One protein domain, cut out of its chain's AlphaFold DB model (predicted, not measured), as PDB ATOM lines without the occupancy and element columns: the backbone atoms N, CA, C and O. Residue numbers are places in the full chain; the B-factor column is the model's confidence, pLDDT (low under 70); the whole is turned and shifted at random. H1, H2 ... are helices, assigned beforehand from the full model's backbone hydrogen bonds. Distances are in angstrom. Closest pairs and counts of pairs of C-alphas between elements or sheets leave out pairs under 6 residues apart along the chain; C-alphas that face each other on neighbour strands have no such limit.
ATOM      1  N   ASN A   7      17.098 -36.565 -35.092       95.69
ATOM      2  CA  ASN A   7      15.808 -37.261 -35.136       95.69
ATOM      3  C   ASN A   7      15.786 -38.499 -34.237       95.69
ATOM      4  O   ASN A   7      14.815 -38.712 -33.513       95.69
ATOM      5  N   THR A   8      16.861 -39.284 -34.238       96.56
ATOM      6  CA  THR A   8      17.017 -40.462 -33.383       96.56
ATOM      7  C   THR A   8      16.932 -40.064 -31.917       96.56
ATOM      8  O   THR A   8      16.166 -40.665 -31.165       96.56
ATOM      9  N   LEU A   9      17.646 -39.012 -31.507       96.31
ATOM     10  CA  LEU A   9      17.583 -38.521 -30.128       96.31
ATOM     11  C   LEU A   9      16.205 -37.931 -29.790       96.31
ATOM     12  O   LEU A   9      15.685 -38.177 -28.706       96.31
ATOM     13  N   ILE A  10      15.546 -37.237 -30.720       94.56
ATOM     14  CA  ILE A  10      14.164 -36.773 -30.524       94.56
ATOM     15  C   ILE A  10      13.206 -37.958 -30.326       94.56
ATOM     16  O   ILE A  10      12.341 -37.897 -29.454       94.56
ATOM     17  N   TYR A  11      13.338 -39.037 -31.099       96.00
ATOM     18  CA  TYR A  11      12.512 -40.237 -30.939       96.00
ATOM     19  C   TYR A  11      12.809 -40.975 -29.637       96.00
ATOM     20  O   TYR A  11      11.872 -41.448 -28.996       96.00
ATOM     21  N   PHE A  12      14.073 -40.996 -29.203       96.38
ATOM     22  CA  PHE A  12      14.455 -41.458 -27.871       96.38
ATOM     23  C   PHE A  12      13.705 -40.679 -26.781       96.38
ATOM     24  O   PHE A  12      13.004 -41.287 -25.974       96.38
ATOM     25  N   PHE A  13      13.760 -39.343 -26.804       93.31
ATOM     26  CA  PHE A  13      13.083 -38.504 -25.808       93.31
ATOM     27  C   PHE A  13      11.553 -38.579 -25.876       93.31
ATOM     28  O   PHE A  13      10.888 -38.442 -24.854       93.31
ATOM     29  N   LYS A  14      10.978 -38.810 -27.061       93.38
ATOM     30  CA  LYS A  14       9.528 -38.991 -27.238       93.38
ATOM     31  C   LYS A  14       9.039 -40.409 -26.926       93.38
ATOM     32  O   LYS A  14       7.839 -40.649 -27.023       93.38
ATOM     33  N   GLY A  15       9.933 -41.352 -26.622       94.19
ATOM     34  CA  GLY A  15       9.575 -42.761 -26.440       94.19
ATOM     35  C   GLY A  15       8.978 -43.404 -27.699       94.19
ATOM     36  O   GLY A  15       8.145 -44.301 -27.599       94.19
ATOM     37  N   GLN A  16       9.349 -42.926 -28.890       95.06
ATOM     38  CA  GLN A  16       8.793 -43.401 -30.156       95.06
ATOM     39  C   GLN A  16       9.681 -44.472 -30.796       95.06
ATOM     40  O   GLN A  16      10.898 -44.323 -30.925       95.06
ATOM     41  N   GLY A  17       9.045 -45.551 -31.256       93.38
ATOM     42  CA  GLY A  17       9.736 -46.696 -31.844       93.38
ATOM     43  C   GLY A  17      10.577 -47.472 -30.823       93.38
ATOM     44  O   GLY A  17      10.394 -47.353 -29.618       93.38
ATOM     45  N   ARG A  18      11.524 -48.281 -31.311       95.06
ATOM     46  CA  ARG A  18      12.436 -49.094 -30.477       95.06
ATOM     47  C   ARG A  18      13.791 -48.416 -30.236       95.06
ATOM     48  O   ARG A  18      14.812 -49.089 -30.113       95.06
ATOM     49  N   VAL A  19      13.836 -47.080 -30.256       96.62
ATOM     50  CA  VAL A  19      15.102 -46.335 -30.129       96.62
ATOM     51  C   VAL A  19      15.648 -46.421 -28.705       96.62
ATOM     52  O   VAL A  19      16.826 -46.711 -28.542       96.62
ATOM     53  N   ALA A  20      14.800 -46.235 -27.687       96.12
ATOM     54  CA  ALA A  20      15.210 -46.308 -26.284       96.12
ATOM     55  C   ALA A  20      15.819 -47.666 -25.919       96.12
ATOM     56  O   ALA A  20      16.931 -47.713 -25.407       96.12
ATOM     57  N   GLU A  21      15.143 -48.757 -26.277       97.06
ATOM     58  CA  GLU A  21      15.630 -50.126 -26.073       97.06
ATOM     59  C   GLU A  21      17.024 -50.336 -26.688       97.06
ATOM     60  O   GLU A  21      17.956 -50.760 -26.010       97.06
ATOM     61  N   ARG A  22      17.195 -49.972 -27.965       95.81
ATOM     62  CA  ARG A  22      18.459 -50.168 -28.693       95.81
ATOM     63  C   ARG A  22      19.585 -49.277 -28.176       95.81
ATOM     64  O   ARG A  22      20.728 -49.725 -28.083       95.81
ATOM     65  N   LEU A  23      19.278 -48.018 -27.863       95.88
ATOM     66  CA  LEU A  23      20.272 -47.056 -27.400       95.88
ATOM     67  C   LEU A  23      20.751 -47.403 -25.986       95.88
ATOM     68  O   LEU A  23      21.951 -47.365 -25.739       95.88
ATOM     69  N   LEU A  24      19.843 -47.812 -25.094       95.62
ATOM     70  CA  LEU A  24      20.180 -48.225 -23.726       95.62
ATOM     71  C   LEU A  24      20.884 -49.588 -23.666       95.62
ATOM     72  O   LEU A  24      21.687 -49.813 -22.766       95.62
ATOM     73  N   ALA A  25      20.640 -50.476 -24.634       97.12
ATOM     74  CA  ALA A  25      21.395 -51.724 -24.782       97.12
ATOM     75  C   ALA A  25      22.823 -51.511 -25.328       97.12
ATOM     76  O   ALA A  25      23.647 -52.426 -25.293       97.12
ATOM     77  N   THR A  26      23.135 -50.318 -25.846       96.62
ATOM     78  CA  THR A  26      24.459 -49.994 -26.384       96.62
ATOM     79  C   THR A  26      25.350 -49.417 -25.276       96.62
ATOM     80  O   THR A  26      24.948 -48.464 -24.609       96.62
ATOM     81  N   PRO A  27      26.587 -49.916 -25.079       97.62
ATOM     82  CA  PRO A  27      27.494 -49.350 -24.084       97.62
ATOM     83  C   PRO A  27      27.740 -47.850 -24.334       97.62
ATOM     84  O   PRO A  27      28.081 -47.494 -25.464       97.62
ATOM     85  N   PRO A  28      27.686 -46.973 -23.311       95.81
ATOM     86  CA  PRO A  28      27.831 -45.525 -23.500       95.81
ATOM     87  C   PRO A  28      29.119 -45.116 -24.221       95.81
ATOM     88  O   PRO A  28      29.097 -44.250 -25.085       95.81
ATOM     89  N   LYS A  29      30.234 -45.815 -23.962       97.44
ATOM     90  CA  LYS A  29      31.523 -45.598 -24.651       97.44
ATOM     91  C   LYS A  29      31.480 -45.828 -26.168       97.44
ATOM     92  O   LYS A  29      32.419 -45.473 -26.869       97.44
ATOM     93  N   GLN A  30      30.436 -46.485 -26.669       98.00
ATOM     94  CA  GLN A  30      30.222 -46.718 -28.093       98.00
ATOM     95  C   GLN A  30      29.256 -45.708 -28.716       98.00
ATOM     96  O   GLN A  30      29.057 -45.780 -29.928       98.00
ATOM     97  N   VAL A  31      28.676 -44.794 -27.937       97.50
ATOM     98  CA  VAL A  31      27.738 -43.769 -28.402       97.50
ATOM     99  C   VAL A  31      28.420 -42.407 -28.311       97.50
ATOM    100  O   VAL A  31      28.715 -41.919 -27.224       97.50
ATOM    101  N   GLY A  32      28.681 -41.790 -29.460       97.12
ATOM    102  CA  GLY A  32      29.119 -40.396 -29.531       97.12
ATOM    103  C   GLY A  32      27.930 -39.465 -29.750       97.12
ATOM    104  O   GLY A  32      26.903 -39.897 -30.255       97.12
ATOM    105  N   ILE A  33      28.065 -38.179 -29.430       96.38
ATOM    106  CA  ILE A  33      27.107 -37.142 -29.845       96.38
ATOM    107  C   ILE A  33      27.885 -36.087 -30.627       96.38
ATOM    108  O   ILE A  33      28.895 -35.575 -30.148       96.38
ATOM    109  N   SER A  34      27.427 -35.770 -31.839       97.88
ATOM    110  CA  SER A  34      28.028 -34.705 -32.648       97.88
ATOM    111  C   SER A  34      27.765 -33.339 -32.009       97.88
ATOM    112  O   SER A  34      26.651 -33.074 -31.556       97.88
ATOM    113  N   ALA A  35      28.751 -32.438 -32.035       97.94
ATOM    114  CA  ALA A  35      28.574 -31.058 -31.573       97.94
ATOM    115  C   ALA A  35      27.440 -30.326 -32.321       97.94
ATOM    116  O   ALA A  35      26.740 -29.508 -31.730       97.94
ATOM    117  N   ILE A  36      27.211 -30.670 -33.595       97.38
ATOM    118  CA  ILE A  36      26.097 -30.137 -34.397       97.38
ATOM    119  C   ILE A  36      24.755 -30.605 -33.820       97.38
ATOM    120  O   ILE A  36      23.878 -29.786 -33.568       97.38
ATOM    121  N   VAL A  37      24.621 -31.904 -33.534       97.62
ATOM    122  CA  VAL A  37      23.409 -32.483 -32.928       97.62
ATOM    123  C   VAL A  37      23.147 -31.872 -31.549       97.62
ATOM    124  O   VAL A  37      22.011 -31.524 -31.227       97.62
ATOM    125  N   LEU A  38      24.195 -31.673 -30.743       97.19
ATOM    126  CA  LEU A  38      24.078 -30.990 -29.455       97.19
ATOM    127  C   LEU A  38      23.550 -29.555 -29.622       97.19
ATOM    128  O   LEU A  38      22.631 -29.157 -28.905       97.19
ATOM    129  N   HIS A  39      24.080 -28.801 -30.588       97.06
ATOM    130  CA  HIS A  39      23.620 -27.447 -30.894       97.06
ATOM    131  C   HIS A  39      22.150 -27.413 -31.353       97.06
ATOM    132  O   HIS A  39      21.364 -26.582 -30.890       97.06
ATOM    133  N   GLU A  40      21.735 -28.332 -32.227       96.31
ATOM    134  CA  GLU A  40      20.344 -28.433 -32.687       96.31
ATOM    135  C   GLU A  40      19.376 -28.752 -31.541       96.31
ATOM    136  O   GLU A  40      18.315 -28.133 -31.440       96.31
ATOM    137  N   LEU A  41      19.748 -29.661 -30.635       95.25
ATOM    138  CA  LEU A  41      18.936 -29.970 -29.458       95.25
ATOM    139  C   LEU A  41      18.802 -28.753 -28.535       95.25
ATOM    140  O   LEU A  41      17.690 -28.416 -28.128       95.25
ATOM    141  N   GLN A  42      19.901 -28.051 -28.247       94.88
ATOM    142  CA  GLN A  42      19.885 -26.845 -27.410       94.88
ATOM    143  C   GLN A  42      19.015 -25.735 -28.014       94.88
ATOM    144  O   GLN A  42      18.180 -25.147 -27.320       94.88
ATOM    145  N   THR A  43      19.167 -25.463 -29.313       95.19
ATOM    146  CA  THR A  43      18.364 -24.445 -30.007       95.19
ATOM    147  C   THR A  43      16.895 -24.851 -30.120       95.19
ATOM    148  O   THR A  43      16.015 -24.003 -29.964       95.19
ATOM    149  N   GLY A  44      16.609 -26.137 -30.343       91.31
ATOM    150  CA  GLY A  44      15.258 -26.694 -30.343       91.31
ATOM    151  C   GLY A  44      14.556 -26.505 -29.000       91.31
ATOM    152  O   GLY A  44      13.454 -25.955 -28.964       91.31
ATOM    153  N   ILE A  45      15.218 -26.862 -27.895       90.44
ATOM    154  CA  ILE A  45      14.700 -26.673 -26.529       90.44
ATOM    155  C   ILE A  45      14.428 -25.189 -26.256       90.44
ATOM    156  O   ILE A  45      13.332 -24.839 -25.819       90.44
ATOM    157  N   ALA A  46      15.382 -24.306 -26.576       91.62
ATOM    158  CA  ALA A  46      15.234 -22.864 -26.376       91.62
ATOM    159  C   ALA A  46      14.076 -22.248 -27.187       91.62
ATOM    160  O   ALA A  46      13.489 -21.254 -26.764       91.62
ATOM    161  N   LYS A  47      13.733 -22.816 -28.350       86.81
ATOM    162  CA  LYS A  47      12.559 -22.408 -29.140       86.81
ATOM    163  C   LYS A  47      11.258 -22.944 -28.545       86.81
ATOM    164  O   LYS A  47      10.277 -22.212 -28.500       86.81
ATOM    165  N   SER A  48      11.241 -24.191 -28.076       79.19
ATOM    166  CA  SER A  48      10.051 -24.807 -27.475       79.19
ATOM    167  C   SER A  48       9.629 -24.145 -26.162       79.19
ATOM    168  O   SER A  48       8.435 -24.044 -25.897       79.19
ATOM    169  N   THR A  49      10.576 -23.642 -25.365       74.12
ATOM    170  CA  THR A  49      10.282 -22.899 -24.127       74.12
ATOM    171  C   THR A  49       9.785 -21.472 -24.370       74.12
ATOM    172  O   THR A  49       9.179 -20.885 -23.480       74.12
ATOM    173  N   ARG A  50       9.984 -20.916 -25.573       66.06
ATOM    174  CA  ARG A  50       9.561 -19.550 -25.944       66.06
ATOM    175  C   ARG A  50       8.118 -19.444 -26.455       66.06
ATOM    176  O   ARG A  50       7.714 -18.372 -26.889       66.06
TER     177      ARG A  50
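Overview. This is residues 7 to 50 of the 68 residues of an uncharacterized protein of Allochromatium tepidum (UniProt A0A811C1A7). Two short helices, H1 and H2, make a small corner, and from H2 the chain swings round in an open, flat arc to a longer helix, H3, which comes back only near H1. Residues 42 to 50, most of them in H3, stick out at one end, and the turn of residues 25 to 30 sticks out from the rest of the arc. The printed part has 44 residues with three named helices, in the order H1, H2, H3, and no named strand; the class is all helix. The whole is loose, with a radius of gyration of the C-alphas of 11.8 A, and flat, spanning 34 by 22 by 12 A.

Arrangement. H1, residues 7 to 13, touches H2, residues 19 to 24, and their closest C-alphas, those of Phe 12 and Ala 20, are 5.2 A apart. Their lines are only just about perpendicular, at 73 degrees. H3, residues 35 to 48, touches no helix. H1 and H3 are near each other, with no pair of C-alphas within 8 A but 6 pairs within 10 A. H2 and H3 are apart. In H1, H2 and H3 every O i to N i+4 pair is within hydrogen-bond range.

Along the chain. H1 begins at C-alpha 7, (15.808, -37.261, -35.136), and is 9.8 A long from first to last C-alpha. H2 begins at C-alpha 19, (15.102, -46.335, -30.129), and measures 8.4 A. H3 is the longest helix, 20.0 A from C-alpha 35 to C-alpha 48, which is at (10.051, -24.807, -27.475).

Size, cuts and confidence. The two C-alphas farthest apart, those of Pro 27 and Arg 50, are 34.8 A from each other. The printed part has no cut. The link from H1 to H2, 5 residues, is tight, and the link from H2 to H3, 10 residues, is short. The mean pLDDT of the printed part is 94.0, and residue 50 is under 70.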